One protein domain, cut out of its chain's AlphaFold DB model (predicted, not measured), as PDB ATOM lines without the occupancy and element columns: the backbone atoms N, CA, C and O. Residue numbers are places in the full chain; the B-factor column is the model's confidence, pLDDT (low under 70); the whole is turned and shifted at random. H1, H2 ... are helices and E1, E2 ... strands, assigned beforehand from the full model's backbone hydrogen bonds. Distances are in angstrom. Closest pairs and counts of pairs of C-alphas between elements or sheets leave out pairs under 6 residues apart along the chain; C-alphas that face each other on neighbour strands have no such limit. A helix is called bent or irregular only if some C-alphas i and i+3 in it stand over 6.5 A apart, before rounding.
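AT A GLANCE: This is residues 402 to 553 of the 762 residues of an uncharacterized protein of Faecalibacterium sp. OM04-11BH (UniProt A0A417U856). A strongly twisted ribbon of three antiparallel strands, E1, E2 and E3, meets a cluster of helices, where H2, H4 and H5 pack round the start of E2 and the end of E3. H3 packs on H4, H1 lies farthest out, and short H6 packs on the ribbon. The printed part has 152 residues with six named helices and three named strands, along the chain E1 H1 H2 H3 H4 E2 E3 H5 H6; the class is mixed, helices and strands. It is compact, with a radius of gyration of the C-alphas of 15.8 A and spans of 49 by 33 by 28 A.

HOW THE PARTS SIT: Edge strand E1, residues 410 to 414, is antiparallel to inner strand E2, residues 500 to 508; N 411 and O 506 are 2.9 A apart, within hydrogen-bond range. E2 forms a hairpin with E3, residues 514 to 527, where N 503 and O 524 are 2.8 A apart, within that range. H1, residues 428 to 435, is not on the sheet. H2, residues 445 to 457, touches H5, residues 529 to 537; their closest C-alphas, Leu 451 and Gly 531, are 6.7 A apart. H3, residues 462 to 470, touches residues 484 to 488 of H4, residues 484 to 496; the closest C-alphas, Val 466 and Arg 484, are 6.8 A apart. H6, residues 547 to 551, is over E3 at a height over the sheet of 7.9 A; it is only just irregular, with C-alphas 547 and 550 6.7 A apart. In H1 to H5 every O i to N i+4 pair is within hydrogen-bond range; in H6 0 of 1 is, beside 1 of 2 O i to N i+3 pairs.

IN THESE COORDINATES: E1 begins at C-alpha 410 (144.106, 192.582, 148.958), and H6 ends at C-alpha 551 (154.721, 191.123, 147.122). H2 is 18.5 A long, H4 18.6 A, E2 24.4 A and E3 24.8 A.

THE WHOLE: The printed part has no cut. The links E1 to H1 and H3 to H4 are long. Confidence is under 70 in 36 residues, among them 415 to 425 and 514 to 521.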
ATOM      1  N   SER A 402     138.594 193.324 162.004       64.25
ATOM      2  CA  SER A 402     139.892 192.647 161.941       64.25
ATOM      3  C   SER A 402     140.489 192.739 160.534       64.25
ATOM      4  O   SER A 402     139.857 192.376 159.547       64.25
ATOM      5  N   SER A 403     141.756 193.152 160.433       65.19
ATOM      6  CA  SER A 403     142.491 193.153 159.158       65.19
ATOM      7  C   SER A 403     142.758 191.742 158.607       65.19
ATOM      8  O   SER A 403     143.309 191.615 157.515       65.19
ATOM      9  N   PHE A 404     142.408 190.687 159.353       71.94
ATOM     10  CA  PHE A 404     142.491 189.299 158.893       71.94
ATOM     11  C   PHE A 404     141.223 188.801 158.189       71.94
ATOM     12  O   PHE A 404     141.300 187.760 157.541       71.94
ATOM     13  N   ILE A 405     140.117 189.555 158.243       69.94
ATOM     14  CA  ILE A 405     138.911 189.269 157.452       69.94
ATOM     15  C   ILE A 405     139.260 189.339 155.962       69.94
ATOM     16  O   ILE A 405     140.103 190.146 155.538       69.94
ATOM     17  N   PHE A 406     138.653 188.467 155.164       69.69
ATOM     18  CA  PHE A 406     138.810 188.490 153.723       69.69
ATOM     19  C   PHE A 406     138.291 189.797 153.113       69.69
ATOM     20  O   PHE A 406     137.176 190.244 153.361       69.69
ATOM     21  N   TYR A 407     139.130 190.382 152.265       71.94
ATOM     22  CA  TYR A 407     138.777 191.484 151.384       71.94
ATOM     23  C   TYR A 407     139.331 191.112 150.001       71.94
ATOM     24  O   TYR A 407     140.527 190.787 149.920       71.94
ATOM     25  N   PRO A 408     138.511 191.115 148.935       68.56
ATOM     26  CA  PRO A 408     138.969 190.810 147.580       68.56
ATOM     27  C   PRO A 408     140.159 191.679 147.174       68.56
ATOM     28  O   PRO A 408     140.298 192.799 147.663       68.56
ATOM     29  N   ARG A 409     141.032 191.162 146.301       72.56
ATOM     30  CA  ARG A 409     142.163 191.915 145.715       72.56
ATOM     31  C   ARG A 409     143.051 192.645 146.735       72.56
ATOM     32  O   ARG A 409     143.611 193.707 146.460       72.56
ATOM     33  N   THR A 410     143.202 192.066 147.925       76.69
ATOM     34  CA  THR A 410     144.106 192.582 148.958       76.69
ATOM     35  C   THR A 410     145.535 192.129 148.690       76.69
ATOM     36  O   THR A 410     145.805 190.931 148.582       76.69
ATOM     37  N   VAL A 411     146.475 193.071 148.682       78.69
ATOM     38  CA  VAL A 411     147.915 192.803 148.549       78.69
ATOM     39  C   VAL A 411     148.706 193.445 149.680       78.69
ATOM     40  O   VAL A 411     148.240 194.371 150.347       78.69
ATOM     41  N   LEU A 412     149.925 192.959 149.902       83.69
ATOM     42  CA  LEU A 412     150.871 193.588 150.813       83.69
ATOM     43  C   LEU A 412     151.677 194.663 150.064       83.69
ATOM     44  O   LEU A 412     152.166 194.418 148.962       83.69
ATOM     45  N   ARG A 413     151.819 195.861 150.641       78.88
ATOM     46  CA  ARG A 413     152.658 196.947 150.094       78.88
ATOM     47  C   ARG A 413     153.551 197.543 151.169       78.88
ATOM     48  O   ARG A 413     153.204 197.518 152.347       78.88
ATOM     49  N   ALA A 414     154.706 198.074 150.767       78.31
ATOM     50  CA  ALA A 414     155.554 198.862 151.658       78.31
ATOM     51  C   ALA A 414     154.782 200.086 152.168       78.31
ATOM     52  O   ALA A 414     154.016 200.683 151.419       78.31
ATOM     53  N   ALA A 415     154.958 200.433 153.443       69.38
ATOM     54  CA  ALA A 415     154.367 201.649 153.988       69.38
ATOM     55  C   ALA A 415     155.079 202.885 153.406       69.38
ATOM     56  O   ALA A 415     156.315 202.933 153.402       69.38
ATOM     57  N   ASP A 416     154.300 203.867 152.942       58.31
ATOM     58  CA  ASP A 416     154.808 205.099 152.337       58.31
ATOM     59  C   ASP A 416     155.649 205.938 153.310       58.31
ATOM     60  O   ASP A 416     155.537 205.849 154.537       58.31
ATOM     61  N   ALA A 417     156.508 206.794 152.750       46.22
ATOM     62  CA  ALA A 417     157.428 207.619 153.528       46.22
ATOM     63  C   ALA A 417     156.724 208.648 154.439       46.22
ATOM     64  O   ALA A 417     157.266 209.036 155.476       46.22
ATOM     65  N   SER A 418     155.493 209.046 154.098       42.12
ATOM     66  CA  SER A 418     154.654 209.960 154.890       42.12
ATOM     67  C   SER A 418     154.229 209.385 156.250       42.12
ATOM     68  O   SER A 418     153.866 210.140 157.146       42.12
ATOM     69  N   ASP A 419     154.346 208.068 156.447       47.19
ATOM     70  CA  ASP A 419     154.006 207.355 157.685       47.19
ATOM     71  C   ASP A 419     155.191 207.171 158.657       47.19
ATOM     72  O   ASP A 419     155.122 206.386 159.617       47.19
ATOM     73  N   GLY A 420     156.301 207.874 158.412       48.41
ATOM     74  CA  GLY A 420     157.556 207.712 159.151       48.41
ATOM     75  C   GLY A 420     158.407 206.536 158.661       48.41
ATOM     76  O   GLY A 420     159.282 206.070 159.392       48.41
ATOM     77  N   SER A 421     158.146 206.042 157.446       45.94
ATOM     78  CA  SER A 421     159.036 205.122 156.736       45.94
ATOM     79  C   SER A 421     160.139 205.934 156.027       45.94
ATOM     80  O   SER A 421     159.858 206.981 155.451       45.94
ATOM     81  N   PRO A 422     161.413 205.527 156.061       48.91
ATOM     82  CA  PRO A 422     162.482 206.271 155.405       48.91
ATOM     83  C   PRO A 422     162.440 206.059 153.886       48.91
ATOM     84  O   PRO A 422     162.327 204.929 153.416       48.91
ATOM     85  N   SER A 423     162.596 207.136 153.108       50.56
ATOM     86  CA  SER A 423     162.584 207.110 151.632       50.56
ATOM     87  C   SER A 423     163.723 206.284 151.014       50.56
ATOM     88  O   SER A 423     163.645 205.883 149.857       50.56
ATOM     89  N   SER A 424     164.777 206.004 151.787       58.94
ATOM     90  CA  SER A 424     165.821 205.033 151.460       58.94
ATOM     91  C   SER A 424     166.494 204.518 152.742       58.94
ATOM     92  O   SER A 424     166.657 205.285 153.698       58.94
ATOM     93  N   PRO A 425     166.881 203.230 152.807       66.19
ATOM     94  CA  PRO A 425     167.597 202.702 153.961       66.19
ATOM     95  C   PRO A 425     168.967 203.378 154.093       66.19
ATOM     96  O   PRO A 425     169.676 203.587 153.106       66.19
ATOM     97  N   LYS A 426     169.354 203.694 155.331       75.81
ATOM     98  CA  LYS A 426     170.664 204.265 155.657       75.81
ATOM     99  C   LYS A 426     171.789 203.353 155.141       75.81
ATOM    100  O   LYS A 426     171.648 202.127 155.161       75.81
ATOM    101  N   PRO A 427     172.931 203.926 154.718       73.19
ATOM    102  CA  PRO A 427     174.050 203.144 154.210       73.19
ATOM    103  C   PRO A 427     174.587 202.187 155.280       73.19
ATOM    104  O   PRO A 427     174.554 202.484 156.476       73.19
ATOM    105  N   LEU A 428     175.141 201.054 154.843       70.38
ATOM    106  CA  LEU A 428     175.598 199.970 155.722       70.38
ATOM    107  C   LEU A 428     176.609 200.442 156.786       70.38
ATOM    108  O   LEU A 428     176.588 199.977 157.922       70.38
ATOM    109  N   ILE A 429     177.443 201.433 156.460       75.44
ATOM    110  CA  ILE A 429     178.405 202.024 157.401       75.44
ATOM    111  C   ILE A 429     177.726 202.703 158.603       75.44
ATOM    112  O   ILE A 429     178.236 202.656 159.722       75.44
ATOM    113  N   ALA A 430     176.534 203.275 158.406       75.50
ATOM    114  CA  ALA A 430     175.752 203.883 159.476       75.50
ATOM    115  C   ALA A 430     175.126 202.826 160.401       75.50
ATOM    116  O   ALA A 430     174.928 203.104 161.583       75.50
ATOM    117  N   LEU A 431     174.841 201.623 159.885       77.12
ATOM    118  CA  LEU A 431     174.409 200.481 160.695       77.12
ATOM    119  C   LEU A 431     175.554 199.989 161.592       77.12
ATOM    120  O   LEU A 431     175.339 199.811 162.787       77.12
ATOM    121  N   VAL A 432     176.772 199.860 161.059       75.94
ATOM    122  CA  VAL A 432     177.958 199.488 161.858       75.94
ATOM    123  C   VAL A 432     178.187 200.497 162.988       75.94
ATOM    124  O   VAL A 432     178.351 200.117 164.147       75.94
ATOM    125  N   ALA A 433     178.100 201.795 162.686       75.56
ATOM    126  CA  ALA A 433     178.183 202.838 163.706       75.56
ATOM    127  C   ALA A 433     177.053 202.739 164.751       75.56
ATOM    128  O   ALA A 433     177.287 202.983 165.933       75.56
ATOM    129  N   ALA A 434     175.834 202.369 164.345       75.94
ATOM    130  CA  ALA A 434     174.705 202.181 165.255       75.94
ATOM    131  C   ALA A 434     174.850 200.941 166.151       75.94
ATOM    132  O   ALA A 434     174.392 200.970 167.291       75.94
ATOM    133  N   MET A 435     175.496 199.878 165.672       76.38
ATOM    134  CA  MET A 435     175.825 198.703 166.487       76.38
ATOM    135  C   MET A 435     176.900 199.020 167.533       76.38
ATOM    136  O   MET A 435     176.833 198.539 168.661       76.38
ATOM    137  N   ASN A 436     177.841 199.907 167.199       71.25
ATOM    138  CA  ASN A 436     178.926 200.310 168.097       71.25
ATOM    139  C   ASN A 436     178.515 201.351 169.160       71.25
ATOM    140  O   ASN A 436     179.315 201.675 170.033       71.25
ATOM    141  N   LYS A 437     177.282 201.882 169.124       67.75
ATOM    142  CA  LYS A 437     176.810 202.951 170.033       67.75
ATOM    143  C   LYS A 437     176.412 202.500 171.453       67.75
ATOM    144  O   LYS A 437     176.035 203.345 172.259       67.75
ATOM    145  N   GLY A 438     176.509 201.215 171.800       57.78
ATOM    146  CA  GLY A 438     176.169 200.722 173.145       57.78
ATOM    147  C   GLY A 438     174.671 200.820 173.500       57.78
ATOM    148  O   GLY A 438     173.808 200.855 172.621       57.78
ATOM    149  N   SER A 439     174.344 200.829 174.802       54.38
ATOM    150  CA  SER A 439     172.978 200.635 175.336       54.38
ATOM    151  C   SER A 439     171.978 201.772 175.081       54.38
ATOM    152  O   SER A 439     170.767 201.559 175.183       54.38
ATOM    153  N   LEU A 440     172.442 202.963 174.694       51.72
ATOM    154  CA  LEU A 440     171.601 204.134 174.439       51.72
ATOM    155  C   LEU A 440     171.493 204.412 172.938       51.72
ATOM    156  O   LEU A 440     172.297 205.122 172.343       51.72
ATOM    157  N   GLY A 441     170.445 203.875 172.315       57.06
ATOM    158  CA  GLY A 441     170.047 204.304 170.974       57.06
ATOM    159  C   GLY A 441     170.623 203.495 169.801       57.06
ATOM    160  O   GLY A 441     170.312 203.830 168.657       57.06
ATOM    161  N   GLY A 442     171.402 202.442 170.066       71.81
ATOM    162  CA  GLY A 442     171.980 201.548 169.055       71.81
ATOM    163  C   GLY A 442     171.114 200.338 168.672       71.81
ATOM    164  O   GLY A 442     170.008 200.158 169.192       71.81
ATOM    165  N   ILE A 443     171.634 199.524 167.745       79.38
ATOM    166  CA  ILE A 443     171.142 198.171 167.427       79.38
ATOM    167  C   ILE A 443     171.910 197.192 168.321       79.38
ATOM    168  O   ILE A 443     173.117 197.040 168.148       79.38
ATOM    169  N   GLY A 444     171.234 196.573 169.289       81.44
ATOM    170  CA  GLY A 444     171.860 195.715 170.295       81.44
ATOM    171  C   GLY A 444     171.166 194.357 170.459       81.44
ATOM    172  O   GLY A 444     170.402 193.934 169.587       81.44
ATOM    173  N   PRO A 445     171.409 193.655 171.584       84.31
ATOM    174  CA  PRO A 445     170.878 192.309 171.818       84.31
ATOM    175  C   PRO A 445     169.347 192.217 171.761       84.31
ATOM    176  O   PRO A 445     168.813 191.219 171.286       84.31
ATOM    177  N   PHE A 446     168.638 193.269 172.189       87.31
ATOM    178  CA  PHE A 446     167.175 193.330 172.117       87.31
ATOM    179  C   PHE A 446     166.679 193.349 170.666       87.31
ATOM    180  O   PHE A 446     165.822 192.555 170.288       87.31
ATOM    181  N   GLU A 447     167.243 194.225 169.828       89.50
ATOM    182  CA  GLU A 447     166.902 194.313 168.407       89.50
ATOM    183  C   GLU A 447     167.259 193.023 167.656       89.50
ATOM    184  O   GLU A 447     166.501 192.601 166.787       89.50
ATOM    185  N   ILE A 448     168.369 192.369 168.014       88.88
ATOM    186  CA  ILE A 448     168.750 191.060 167.460       88.88
ATOM    187  C   ILE A 448     167.726 189.988 167.852       88.88
ATOM    188  O   ILE A 448     167.278 189.242 166.986       88.88
ATOM    189  N   SER A 449     167.295 189.944 169.116       89.81
ATOM    190  CA  SER A 449     166.267 188.999 169.570       89.81
ATOM    191  C   SER A 449     164.922 189.229 168.865       89.81
ATOM    192  O   SER A 449     164.262 188.271 168.465       89.81
ATOM    193  N   LEU A 450     164.539 190.488 168.613       91.94
ATOM    194  CA  LEU A 450     163.381 190.806 167.769       91.94
ATOM    195  C   LEU A 450     163.562 190.306 166.328       91.94
ATOM    196  O   LEU A 450     162.630 189.735 165.763       91.94
ATOM    197  N   LEU A 451     164.744 190.501 165.732       92.38
ATOM    198  CA  LEU A 451     165.040 190.035 164.374       92.38
ATOM    199  C   LEU A 451     164.951 188.517 164.247       92.38
ATOM    200  O   LEU A 451     164.421 188.040 163.247       92.38
ATOM    201  N   GLU A 452     165.430 187.763 165.239       91.25
ATOM    202  CA  GLU A 452     165.323 186.300 165.259       91.25
ATOM    203  C   GLU A 452     163.858 185.850 165.189       91.25
ATOM    204  O   GLU A 452     163.508 185.008 164.362       91.25
ATOM    205  N   TRP A 453     162.979 186.465 165.985       92.12
ATOM    206  CA  TRP A 453     161.548 186.155 165.965       92.12
ATOM    207  C   TRP A 453     160.854 186.588 164.675       92.12
ATOM    208  O   TRP A 453     160.050 185.831 164.135       92.12
ATOM    209  N   ILE A 454     161.190 187.763 164.135       92.75
ATOM    210  CA  ILE A 454     160.667 188.219 162.837       92.75
ATOM    211  C   ILE A 454     161.107 187.267 161.719       92.75
ATOM    212  O   ILE A 454     160.298 186.905 160.867       92.75
ATOM    213  N   ALA A 455     162.361 186.809 161.741       90.88
ATOM    214  CA  ALA A 455     162.879 185.841 160.782       90.88
ATOM    215  C   ALA A 455     162.205 184.468 160.918       90.88
ATOM    216  O   ALA A 455     161.919 183.837 159.903       90.88
ATOM    217  N   LYS A 456     161.940 184.015 162.151       89.31
ATOM    218  CA  LYS A 456     161.285 182.729 162.433       89.31
ATOM    219  C   LYS A 456     159.810 182.724 162.012       89.31
ATOM    220  O   LYS A 456     159.336 181.742 161.454       89.31
ATOM    221  N   LEU A 457     159.096 183.824 162.248       91.19
ATOM    222  CA  LEU A 457     157.656 183.943 161.987       91.19
ATOM    223  C   LEU A 457     157.317 184.462 160.579       91.19
ATOM    224  O   LEU A 457     156.169 184.350 160.152       91.19
ATOM    225  N   ARG A 458     158.296 185.015 159.848       90.62
ATOM    226  CA  ARG A 458     158.194 185.606 158.495       90.62
ATOM    227  C   ARG A 458     157.335 186.878 158.394       90.62
ATOM    228  O   ARG A 458     157.801 187.865 157.829       90.62
ATOM    229  N   TYR A 459     156.126 186.873 158.957       91.69
ATOM    230  CA  TYR A 459     155.212 188.018 159.042       91.69
ATOM    231  C   TYR A 459     154.756 188.222 160.483       91.69
ATOM    232  O   TYR A 459     154.234 187.298 161.108       91.69
ATOM    233  N   VAL A 460     154.928 189.433 161.014       92.00
ATOM    234  CA  VAL A 460     154.626 189.722 162.425       92.00
ATOM    235  C   VAL A 460     153.936 191.074 162.573       92.00
ATOM    236  O   VAL A 460     154.254 192.021 161.862       92.00
ATOM    237  N   THR A 461     153.002 191.196 163.515       89.12
ATOM    238  CA  THR A 461     152.415 192.490 163.902       89.12
ATOM    239  C   THR A 461     153.117 193.067 165.133       89.12
ATOM    240  O   THR A 461     153.762 192.359 165.905       89.12
ATOM    241  N   SER A 462     152.956 194.367 165.386       85.31
ATOM    242  CA  SER A 462     153.481 194.959 166.630       85.31
ATOM    243  C   SER A 462     152.877 194.313 167.886       85.31
ATOM    244  O   SER A 462     153.572 194.169 168.886       85.31
ATOM    245  N   THR A 463     151.613 193.881 167.833       84.19
ATOM    246  CA  THR A 463     150.943 193.192 168.949       84.19
ATOM    247  C   THR A 463     151.595 191.845 169.248       84.19
ATOM    248  O   THR A 463     151.901 191.570 170.402       84.19
ATOM    249  N   MET A 464     151.901 191.058 168.213       89.94
ATOM    250  CA  MET A 464     152.610 189.781 168.346       89.94
ATOM    251  C   MET A 464     153.989 189.949 168.996       89.94
ATOM    252  O   MET A 464     154.358 189.177 169.877       89.94
ATOM    253  N   LEU A 465     154.746 190.983 168.608       90.94
ATOM    254  CA  LEU A 465     156.037 191.279 169.239       90.94
ATOM    255  C   LEU A 465     155.878 191.661 170.715       90.94
ATOM    256  O   LEU A 465     156.660 191.207 171.544       90.94
ATOM    257  N   VAL A 466     154.863 192.460 171.061       88.06
ATOM    258  CA  VAL A 466     154.559 192.781 172.466       88.06
ATOM    259  C   VAL A 466     154.210 191.518 173.251       88.06
ATOM    260  O   VAL A 466     154.689 191.360 174.370       88.06
ATOM    261  N   ASP A 467     153.424 190.613 172.675       87.12
ATOM    262  CA  ASP A 467     153.054 189.352 173.315       87.12
ATOM    263  C   ASP A 467     154.268 188.451 173.565       87.12
ATOM    264  O   ASP A 467     154.411 187.928 174.667       87.12
ATOM    265  N   LEU A 468     155.187 188.343 172.601       89.88
ATOM    266  CA  LEU A 468     156.446 187.609 172.767       89.88
ATOM    267  C   LEU A 468     157.362 188.241 173.826       89.88
ATOM    268  O   LEU A 468     158.010 187.519 174.587       89.88
ATOM    269  N   ILE A 469     157.403 189.577 173.904       88.50
ATOM    270  CA  ILE A 469     158.128 190.303 174.957       88.50
ATOM    271  C   ILE A 469     157.503 190.012 176.326       88.50
ATOM    272  O   ILE A 469     158.223 189.654 177.255       88.50
ATOM    273  N   LYS A 470     156.172 190.119 176.454       83.88
ATOM    274  CA  LYS A 470     155.443 189.832 177.703       83.88
ATOM    275  C   LYS A 470     155.615 188.375 178.141       83.88
ATOM    276  O   LYS A 470     155.760 188.111 179.328       83.88
ATOM    277  N   ALA A 471     155.651 187.446 177.189       82.06
ATOM    278  CA  ALA A 471     155.912 186.031 177.435       82.06
ATOM    279  C   ALA A 471     157.393 185.738 177.768       82.06
ATOM    280  O   ALA A 471     157.740 184.633 178.182       82.06
ATOM    281  N   GLY A 472     158.295 186.714 177.626       83.94
ATOM    282  CA  GLY A 472     159.715 186.565 177.941       83.94
ATOM    283  C   GLY A 472     160.511 185.754 176.915       83.94
ATOM    284  O   GLY A 472     161.579 185.252 177.250       83.94
ATOM    285  N   TYR A 473     160.009 185.616 175.684       84.94
ATOM    286  CA  TYR A 473     160.738 184.983 174.577       84.94
ATOM    287  C   TYR A 473     161.675 185.953 173.842       84.94
ATOM    288  O   TYR A 473     162.566 185.519 173.112       84.94
ATOM    289  N   VAL A 474     161.478 187.262 174.023       85.38
ATOM    290  CA  VAL A 474     162.384 188.305 173.527       85.38
ATOM    291  C   VAL A 474     163.223 188.808 174.694       85.38
ATOM    292  O   VAL A 474     162.689 189.353 175.660       85.38
ATOM    293  N   SER A 475     164.543 188.649 174.601       81.75
ATOM    294  CA  SER A 475     165.457 189.106 175.649       81.75
ATOM    295  C   SER A 475     165.562 190.626 175.646       81.75
ATOM    296  O   SER A 475     165.906 191.219 174.625       81.75
ATOM    297  N   PHE A 476     165.347 191.262 176.802       78.00
ATOM    298  CA  PHE A 476     165.518 192.709 176.963       78.00
ATOM    299  C   PHE A 476     166.965 193.186 176.761       78.00
ATOM    300  O   PHE A 476     167.191 194.381 176.545       78.00
ATOM    301  N   GLY A 477     167.947 192.278 176.795       76.12
ATOM    302  CA  GLY A 477     169.360 192.625 176.695       76.12
ATOM    303  C   GLY A 477     169.749 193.649 177.761       76.12
ATOM    304  O   GLY A 477     169.596 193.407 178.952       76.12
ATOM    305  N   TRP A 478     170.222 194.820 177.331       68.81
ATOM    306  CA  TRP A 478     170.618 195.919 178.222       68.81
ATOM    307  C   TRP A 478     169.455 196.796 178.717       68.81
ATOM    308  O   TRP A 478     169.687 197.794 179.398       68.81
ATOM    309  N   ARG A 479     168.209 196.499 178.328       73.44
ATOM    310  CA  ARG A 479     167.031 197.308 178.674       73.44
ATOM    311  C   ARG A 479     166.363 196.763 179.937       73.44
ATOM    312  O   ARG A 479     166.312 195.561 180.146       73.44
ATOM    313  N   SER A 480     165.781 197.650 180.741       67.06
ATOM    314  CA  SER A 480     164.975 197.271 181.912       67.06
ATOM    315  C   SER A 480     163.515 196.935 181.573       67.06
ATOM    316  O   SER A 480     162.823 196.326 182.378       67.06
ATOM    317  N   GLY A 481     163.039 197.333 180.387       73.38
ATOM    318  CA  GLY A 481     161.685 197.066 179.903       73.38
ATOM    319  C   GLY A 481     161.355 197.852 178.631       73.38
ATOM    320  O   GLY A 481     162.030 198.834 178.293       73.38
ATOM    321  N   VAL A 482     160.316 197.429 177.906       75.94
ATOM    322  CA  VAL A 482     159.890 198.049 176.639       75.94
ATOM    323  C   VAL A 482     158.372 198.195 176.611       75.94
ATOM    324  O   VAL A 482     157.647 197.209 176.640       75.94
ATOM    325  N   THR A 483     157.895 199.440 176.536       77.62
ATOM    326  CA  THR A 483     156.475 199.758 176.325       77.62
ATOM    327  C   THR A 483     156.122 199.685 174.839       77.62
ATOM    328  O   THR A 483     157.006 199.754 173.981       77.62
ATOM    329  N   ARG A 484     154.825 199.619 174.502       72.69
ATOM    330  CA  ARG A 484     154.361 199.598 173.102       72.69
ATOM    331  C   ARG A 484     154.860 200.806 172.296       72.69
ATOM    332  O   ARG A 484     155.378 200.625 171.201       72.69
ATOM    333  N   ALA A 485     154.775 202.015 172.854       76.56
ATOM    334  CA  ALA A 485     155.261 203.229 172.191       76.56
ATOM    335  C   ALA A 485     156.774 203.170 171.907       76.56
ATOM    336  O   ALA A 485     157.217 203.477 170.802       76.56
ATOM    337  N   LYS A 486     157.568 202.689 172.877       83.56
ATOM    338  CA  LYS A 486     159.013 202.481 172.692       83.56
ATOM    339  C   LYS A 486     159.299 201.431 171.620       83.56
ATOM    340  O   LYS A 486     160.235 201.611 170.847       83.56
ATOM    341  N   LEU A 487     158.503 200.361 171.552       86.12
ATOM    342  CA  LEU A 487     158.646 199.336 170.521       86.12
ATOM    343  C   LEU A 487     158.436 199.922 169.121       86.12
ATOM    344  O   LEU A 487     159.243 199.644 168.244       86.12
ATOM    345  N   THR A 488     157.430 200.780 168.921       85.44
ATOM    346  CA  THR A 488     157.212 201.470 167.637       85.44
ATOM    347  C   THR A 488     158.407 202.337 167.236       85.44
ATOM    348  O   THR A 488     158.837 202.303 166.085       85.44
ATOM    349  N   THR A 489     159.001 203.082 168.174       86.69
ATOM    350  CA  THR A 489     160.226 203.851 167.897       86.69
ATOM    351  C   THR A 489     161.391 202.939 167.501       86.69
ATOM    352  O   THR A 489     162.142 203.252 166.578       86.69
ATOM    353  N   ILE A 490     161.541 201.797 168.176       87.38
ATOM    354  CA  ILE A 490     162.599 200.822 167.888       87.38
ATOM    355  C   ILE A 490     162.397 200.189 166.508       87.38
ATOM    356  O   ILE A 490     163.357 200.119 165.743       87.38
ATOM    357  N   THR A 491     161.178 199.767 166.161       89.19
ATOM    358  CA  THR A 491     160.895 199.145 164.861       89.19
ATOM    359  C   THR A 491     161.066 200.135 163.712       89.19
ATOM    360  O   THR A 491     161.720 199.794 162.732       89.19
ATOM    361  N   ASN A 492     160.608 201.385 163.846       88.25
ATOM    362  CA  ASN A 492     160.869 202.420 162.835       88.25
ATOM    363  C   ASN A 492     162.378 202.624 162.620       88.25
ATOM    364  O   ASN A 492     162.857 202.614 161.489       88.25
ATOM    365  N   ARG A 493     163.160 202.693 163.706       86.94
ATOM    366  CA  ARG A 493     164.624 202.780 163.613       86.94
ATOM    367  C   ARG A 493     165.244 201.549 162.947       86.94
ATOM    368  O   ARG A 493     166.164 201.682 162.150       86.94
ATOM    369  N   MET A 494     164.776 200.343 163.260       89.81
ATOM    370  CA  MET A 494     165.248 199.122 162.593       89.81
ATOM    371  C   MET A 494     164.939 199.153 161.088       89.81
ATOM    372  O   MET A 494     165.770 198.712 160.290       89.81
ATOM    373  N   ALA A 495     163.794 199.717 160.696       89.38
ATOM    374  CA  ALA A 495     163.432 199.920 159.297       89.38
ATOM    375  C   ALA A 495     164.352 200.939 158.598       89.38
ATOM    376  O   ALA A 495     164.797 200.683 157.481       89.38
ATOM    377  N   GLU A 496     164.751 202.026 159.273       86.88
ATOM    378  CA  GLU A 496     165.749 202.986 158.757       86.88
ATOM    379  C   GLU A 496     167.080 202.349 158.379       86.88
ATOM    380  O   GLU A 496     167.728 202.800 157.438       86.88
ATOM    381  N   TYR A 497     167.493 201.298 159.079       86.75
ATOM    382  CA  TYR A 497     168.719 200.570 158.761       86.75
ATOM    383  C   TYR A 497     168.501 199.389 157.802       86.75
ATOM    384  O   TYR A 497     169.430 198.616 157.560       86.75
ATOM    385  N   GLY A 498     167.291 199.214 157.260       86.94
ATOM    386  CA  GLY A 498     166.943 198.087 156.390       86.94
ATOM    387  C   GLY A 498     167.017 196.725 157.089       86.94
ATOM    388  O   GLY A 498     167.203 195.698 156.427       86.94
ATOM    389  N   LEU A 499     166.936 196.703 158.426       89.50
ATOM    390  CA  LEU A 499     166.932 195.468 159.212       89.50
ATOM    391  C   LEU A 499     165.582 194.755 159.120       89.50
ATOM    392  O   LEU A 499     165.529 193.527 159.093       89.50
ATOM    393  N   ILE A 500     164.508 195.534 159.028       91.50
ATOM    394  CA  ILE A 500     163.136 195.073 158.816       91.50
ATOM    395  C   ILE A 500     162.481 195.916 157.724       91.50
ATOM    396  O   ILE A 500     162.937 197.024 157.443       91.50
ATOM    397  N   SER A 501     161.391 195.410 157.163       89.06
ATOM    398  CA  SER A 501     160.501 196.171 156.287       89.06
ATOM    399  C   SER A 501     159.145 196.342 156.964       89.06
ATOM    400  O   SER A 501     158.636 195.410 157.590       89.06
ATOM    401  N   LEU A 502     158.570 197.537 156.843       89.38
ATOM    402  CA  LEU A 502     157.228 197.851 157.327       89.38
ATOM    403  C   LEU A 502     156.270 197.873 156.137       89.38
ATOM    404  O   LEU A 502     156.472 198.626 155.183       89.38
ATOM    405  N   THR A 503     155.233 197.049 156.195       87.25
ATOM    406  CA  THR A 503     154.234 196.888 155.142       87.25
ATOM    407  C   THR A 503     152.814 197.009 155.696       87.25
ATOM    408  O   THR A 503     152.603 196.996 156.911       87.25
ATOM    409  N   ARG A 504     151.825 197.156 154.813       85.25
ATOM    410  CA  ARG A 504     150.391 197.194 155.136       85.25
ATOM    411  C   ARG A 504     149.595 196.456 154.069       85.25
ATOM    412  O   ARG A 504     150.037 196.366 152.922       85.25
ATOM    413  N   PHE A 505     148.427 195.943 154.446       82.94
ATOM    414  CA  PHE A 505     147.455 195.492 153.455       82.94
ATOM    415  C   PHE A 505     146.828 196.686 152.753       82.94
ATOM    416  O   PHE A 505     146.464 197.659 153.417       82.94
ATOM    417  N   VAL A 506     146.698 196.571 151.437       80.06
ATOM    418  CA  VAL A 506     146.052 197.549 150.566       80.06
ATOM    419  C   VAL A 506     145.095 196.800 149.652       80.06
ATOM    420  O   VAL A 506     145.479 195.792 149.052       80.06
ATOM    421  N   THR A 507     143.862 197.283 149.560       78.69
ATOM    422  CA  THR A 507     142.875 196.759 148.613       78.69
ATOM    423  C   THR A 507     143.026 197.475 147.277       78.69
ATOM    424  O   THR A 507     143.098 198.707 147.242       78.69
ATOM    425  N   LEU A 508     143.100 196.700 146.193       75.88
ATOM    426  CA  LEU A 508     143.211 197.215 144.830       75.88
ATOM    427  C   LEU A 508     141.840 197.295 144.153       75.88
ATOM    428  O   LEU A 508     141.013 196.389 144.287       75.88
ATOM    429  N   ASN A 509     141.647 198.351 143.368       76.81
ATOM    430  CA  ASN A 509     140.514 198.507 142.463       76.81
ATOM    431  C   ASN A 509     140.629 197.569 141.245       76.81
ATOM    432  O   ASN A 509     141.655 196.921 141.032       76.81
ATOM    433  N   GLU A 510     139.573 197.490 140.426       75.75
ATOM    434  CA  GLU A 510     139.536 196.678 139.189       75.75
ATOM    435  C   GLU A 510     140.665 197.009 138.205       75.75
ATOM    436  O   GLU A 510     141.202 196.122 137.546       75.75
ATOM    437  N   ASP A 511     141.046 198.280 138.133       75.75
ATOM    438  CA  ASP A 511     142.113 198.797 137.277       75.75
ATOM    439  C   ASP A 511     143.514 198.674 137.910       75.75
ATOM    440  O   ASP A 511     144.510 199.092 137.319       75.75
ATOM    441  N   GLY A 512     143.606 198.100 139.116       67.25
ATOM    442  CA  GLY A 512     144.843 197.955 139.880       67.25
ATOM    443  C   GLY A 512     145.284 199.210 140.640       67.25
ATOM    444  O   GLY A 512     146.355 199.187 141.255       67.25
ATOM    445  N   SER A 513     144.489 200.288 140.622       72.44
ATOM    446  CA  SER A 513     144.749 201.496 141.410       72.44
ATOM    447  C   SER A 513     144.430 201.297 142.899       72.44
ATOM    448  O   SER A 513     143.745 200.351 143.295       72.44
ATOM    449  N   THR A 514     144.968 202.178 143.745       67.44
ATOM    450  CA  THR A 514     144.698 202.205 145.188       67.44
ATOM    451  C   THR A 514     143.896 203.449 145.531       67.44
ATOM    452  O   THR A 514     144.368 204.561 145.281       67.44
ATOM    453  N   ASP A 515     142.750 203.291 146.182       59.44
ATOM    454  CA  ASP A 515     142.100 204.421 146.840       59.44
ATOM    455  C   ASP A 515     142.944 204.804 148.061       59.44
ATOM    456  O   ASP A 515     143.287 203.948 148.871       59.44
ATOM    457  N   GLY A 516     143.298 206.079 148.243       56.25
ATOM    458  CA  GLY A 516     144.146 206.524 149.368       56.25
ATOM    459  C   GLY A 516     143.594 206.195 150.772       56.25
ATOM    460  O   GLY A 516     144.290 206.368 151.770       56.25
ATOM    461  N   SER A 517     142.355 205.702 150.851       57.28
ATOM    462  CA  SER A 517     141.652 205.218 152.043       57.28
ATOM    463  C   SER A 517     141.614 203.683 152.187       57.28
ATOM    464  O   SER A 517     141.155 203.196 153.220       57.28
ATOM    465  N   SER A 518     142.111 202.908 151.210       60.31
ATOM    466  CA  SER A 518     142.039 201.432 151.174       60.31
ATOM    467  C   SER A 518     143.182 200.713 151.908       60.31
ATOM    468  O   SER A 518     143.302 199.485 151.858       60.31
ATOM    469  N   CYS A 519     144.025 201.463 152.619       64.62
ATOM    470  CA  CYS A 519     145.136 200.931 153.400       64.62
ATOM    471  C   CYS A 519     144.687 200.512 154.804       64.62
ATOM    472  O   CYS A 519     144.177 201.313 155.589       64.62
ATOM    473  N   SER A 520     144.974 199.266 155.178       69.75
ATOM    474  CA  SER A 520     144.819 198.817 156.563       69.75
ATOM    475  C   SER A 520     145.722 199.622 157.507       69.75
ATOM    476  O   SER A 520     146.891 199.888 157.221       69.75
ATOM    477  N   VAL A 521     145.201 199.962 158.686       69.88
ATOM    478  CA  VAL A 521     145.980 200.639 159.740       69.88
ATOM    479  C   VAL A 521     147.076 199.716 160.301       69.88
ATOM    480  O   VAL A 521     148.111 200.175 160.791       69.88
ATOM    481  N   MET A 522     146.869 198.399 160.214       77.62
ATOM    482  CA  MET A 522     147.768 197.386 160.752       77.62
ATOM    483  C   MET A 522     149.089 197.319 159.975       77.62
ATOM    484  O   MET A 522     149.127 196.951 158.804       77.62
ATOM    485  N   ARG A 523     150.196 197.609 160.667       85.62
ATOM    486  CA  ARG A 523     151.551 197.407 160.140       85.62
ATOM    487  C   ARG A 523     151.978 195.950 160.286       85.62
ATOM    488  O   ARG A 523     151.929 195.390 161.386       85.62
ATOM    489  N   ILE A 524     152.449 195.383 159.187       89.38
ATOM    490  CA  ILE A 524     153.053 194.058 159.099       89.38
ATOM    491  C   ILE A 524     154.562 194.250 158.976       89.38
ATOM    492  O   ILE A 524     155.050 195.111 158.249       89.38
ATOM    493  N   ILE A 525     155.302 193.479 159.756       91.50
ATOM    494  CA  ILE A 525     156.749 193.559 159.874       91.50
ATOM    495  C   ILE A 525     157.337 192.304 159.241       91.50
ATOM    496  O   ILE A 525     156.941 191.191 159.594       91.50
ATOM    497  N   THR A 526     158.293 192.489 158.333       91.25
ATOM    498  CA  THR A 526     159.035 191.398 157.687       91.25
ATOM    499  C   THR A 526     160.541 191.607 157.805       91.25
ATOM    500  O   THR A 526     161.017 192.706 158.106       91.25
ATOM    501  N   LEU A 527     161.311 190.537 157.596       91.44
ATOM    502  CA  LEU A 527     162.769 190.590 157.658       91.44
ATOM    503  C   LEU A 527     163.334 191.409 156.487       91.44
ATOM    504  O   LEU A 527     163.025 191.150 155.325       91.44
ATOM    505  N   GLY A 528     164.200 192.374 156.788       89.56
ATOM    506  CA  GLY A 528     164.902 193.174 155.789       89.56
ATOM    507  C   GLY A 528     166.212 192.526 155.335       89.56
ATOM    508  O   GLY A 528     166.780 191.660 156.009       89.56
ATOM    509  N   LYS A 529     166.742 192.987 154.197       87.56
ATOM    510  CA  LYS A 529     167.994 192.474 153.609       87.56
ATOM    511  C   LYS A 529     169.185 192.582 154.570       87.56
ATOM    512  O   LYS A 529     169.963 191.631 154.703       87.56
ATOM    513  N   ASN A 530     169.322 193.722 155.252       87.75
ATOM    514  CA  ASN A 530     170.430 193.938 156.185       87.75
ATOM    515  C   ASN A 530     170.229 193.126 157.469       87.75
ATOM    516  O   ASN A 530     171.204 192.637 158.028       87.75
ATOM    517  N   GLY A 531     168.981 192.915 157.898       89.25
ATOM    518  CA  GLY A 531     168.656 192.103 159.074       89.25
ATOM    519  C   GLY A 531     169.000 190.632 158.866       89.25
ATOM    520  O   GLY A 531     169.653 190.027 159.709       89.25
ATOM    521  N   SER A 532     168.651 190.075 157.703       88.81
ATOM    522  CA  SER A 532     169.038 188.705 157.337       88.81
ATOM    523  C   SER A 532     170.553 188.536 157.233       88.81
ATOM    524  O   SER A 532     171.097 187.540 157.705       88.81
ATOM    525  N   THR A 533     171.246 189.529 156.664       87.12
ATOM    526  CA  THR A 533     172.714 189.537 156.625       87.12
ATOM    527  C   THR A 533     173.289 189.543 158.036       87.12
ATOM    528  O   THR A 533     174.089 188.674 158.352       87.12
ATOM    529  N   LEU A 534     172.818 190.435 158.909       86.44
ATOM    530  CA  LEU A 534     173.267 190.517 160.297       86.44
ATOM    531  C   LEU A 534     173.071 189.197 161.059       86.44
ATOM    532  O   LEU A 534     174.009 188.723 161.690       86.44
ATOM    533  N   LEU A 535     171.886 188.578 160.983       88.25
ATOM    534  CA  LEU A 535     171.627 187.295 161.652       88.25
ATOM    535  C   LEU A 535     172.575 186.192 161.166       88.25
ATOM    536  O   LEU A 535     173.085 185.420 161.978       88.25
ATOM    537  N   ARG A 536     172.844 186.149 159.856       87.00
ATOM    538  CA  ARG A 536     173.778 185.189 159.263       87.00
ATOM    539  C   ARG A 536     175.207 185.406 159.761       87.00
ATOM    540  O   ARG A 536     175.842 184.433 160.153       87.00
ATOM    541  N   GLU A 537     175.692 186.648 159.781       83.69
ATOM    542  CA  GLU A 537     177.041 186.958 160.285       83.69
ATOM    543  C   GLU A 537     177.186 186.637 161.786       83.69
ATOM    544  O   GLU A 537     178.266 186.280 162.243       83.69
ATOM    545  N   LEU A 538     176.093 186.689 162.554       83.06
ATOM    546  CA  LEU A 538     176.056 186.281 163.963       83.06
ATOM    547  C   LEU A 538     175.914 184.758 164.168       83.06
ATOM    548  O   LEU A 538     175.738 184.308 165.301       83.06
ATOM    549  N   GLY A 539     175.936 183.957 163.097       80.62
ATOM    550  CA  GLY A 539     175.768 182.501 163.163       80.62
ATOM    551  C   GLY A 539     174.374 182.055 163.619       80.62
ATOM    552  O   GLY A 539     174.184 180.900 164.007       80.62
ATOM    553  N   LYS A 540     173.382 182.952 163.599       79.00
ATOM    554  CA  LYS A 540     172.009 182.642 164.001       79.00
ATOM    555  C   LYS A 540     171.268 181.995 162.836       79.00
ATOM    556  O   LYS A 540     171.251 182.513 161.721       79.00
ATOM    557  N   LYS A 541     170.628 180.853 163.100       63.47
ATOM    558  CA  LYS A 541     169.734 180.201 162.136       63.47
ATOM    559  C   LYS A 541     168.482 181.070 161.974       63.47
ATOM    560  O   LYS A 541     167.665 181.148 162.883       63.47
ATOM    561  N   GLY A 542     168.347 181.730 160.829       57.62
ATOM    562  CA  GLY A 542     167.164 182.506 160.451       57.62
ATOM    563  C   GLY A 542     166.755 182.207 159.011       57.62
ATOM    564  O   GLY A 542     167.581 181.764 158.209       57.62
ATOM    565  N   GLY A 543     165.481 182.441 158.682       59.06
ATOM    566  CA  GLY A 543     164.978 182.296 157.316       59.06
ATOM    567  C   GLY A 543     165.794 183.124 156.316       59.06
ATOM    568  O   GLY A 543     166.263 184.226 156.626       59.06
ATOM    569  N   ARG A 544     165.992 182.594 155.101       65.56
ATOM    570  CA  ARG A 544     166.634 183.356 154.020       65.56
ATOM    571  C   ARG A 544     165.748 184.552 153.675       65.56
ATOM    572  O   ARG A 544     164.557 184.371 153.440       65.56
ATOM    573  N   TYR A 545     166.331 185.751 153.614       77.94
ATOM    574  CA  TYR A 545     165.627 186.925 153.099       77.94
ATOM    575  C   TYR A 545     165.054 186.636 151.712       77.94
ATOM    576  O   TYR A 545     165.786 186.205 150.815       77.94
ATOM    577  N   ASN A 546     163.769 186.930 151.535       79.06
ATOM    578  CA  ASN A 546     163.102 186.849 150.253       79.06
ATOM    579  C   ASN A 546     162.533 188.222 149.883       79.06
ATOM    580  O   ASN A 546     161.613 188.726 150.523       79.06
ATOM    581  N   ALA A 547     163.055 188.816 148.809       77.31
ATOM    582  CA  ALA A 547     162.575 190.103 148.308       77.31
ATOM    583  C   ALA A 547     161.101 190.060 147.865       77.31
ATOM    584  O   ALA A 547     160.444 191.096 147.844       77.31
ATOM    585  N   PHE A 548     160.569 188.874 147.552       80.31
ATOM    586  CA  PHE A 548     159.170 188.681 147.177       80.31
ATOM    587  C   PHE A 548     158.215 188.584 148.370       80.31
ATOM    588  O   PHE A 548     157.003 188.531 148.163       80.31
ATOM    589  N   ASP A 549     158.714 188.597 149.611       79.44
ATOM    590  CA  ASP A 549     157.851 188.539 150.795       79.44
ATOM    591  C   ASP A 549     156.931 189.760 150.908       79.44
ATOM    592  O   ASP A 549     155.817 189.634 151.410       79.44
ATOM    593  N   ILE A 550     157.362 190.920 150.405       79.31
ATOM    594  CA  ILE A 550     156.549 192.147 150.380       79.31
ATOM    595  C   ILE A 550     155.547 192.190 149.218       79.31
ATOM    596  O   ILE A 550     154.750 193.115 149.165       79.31
ATOM    597  N   PHE A 551     155.593 191.218 148.301       76.69
ATOM    598  CA  PHE A 551     154.721 191.123 147.122       76.69
ATOM    599  C   PHE A 551     153.797 189.898 147.167       76.69
ATOM    600  O   PHE A 551     153.160 189.578 146.168       76.69
ATOM    601  N   GLN A 552     153.742 189.184 148.297       82.12
ATOM    602  CA  GLN A 552     152.819 188.061 148.456       82.12
ATOM    603  C   GLN A 552     151.362 188.539 148.431       82.12
ATOM    604  O   GLN A 552     151.050 189.659 148.852       82.12
ATOM    605  N   ASP A 553     150.470 187.662 147.972       81.31
ATOM    606  CA  ASP A 553     149.035 187.904 148.026       81.31
ATOM    607  C   ASP A 553     148.553 188.028 149.481       81.31
ATOM    608  O   ASP A 553     149.114 187.431 150.412       81.31
TER     609      ASP A 553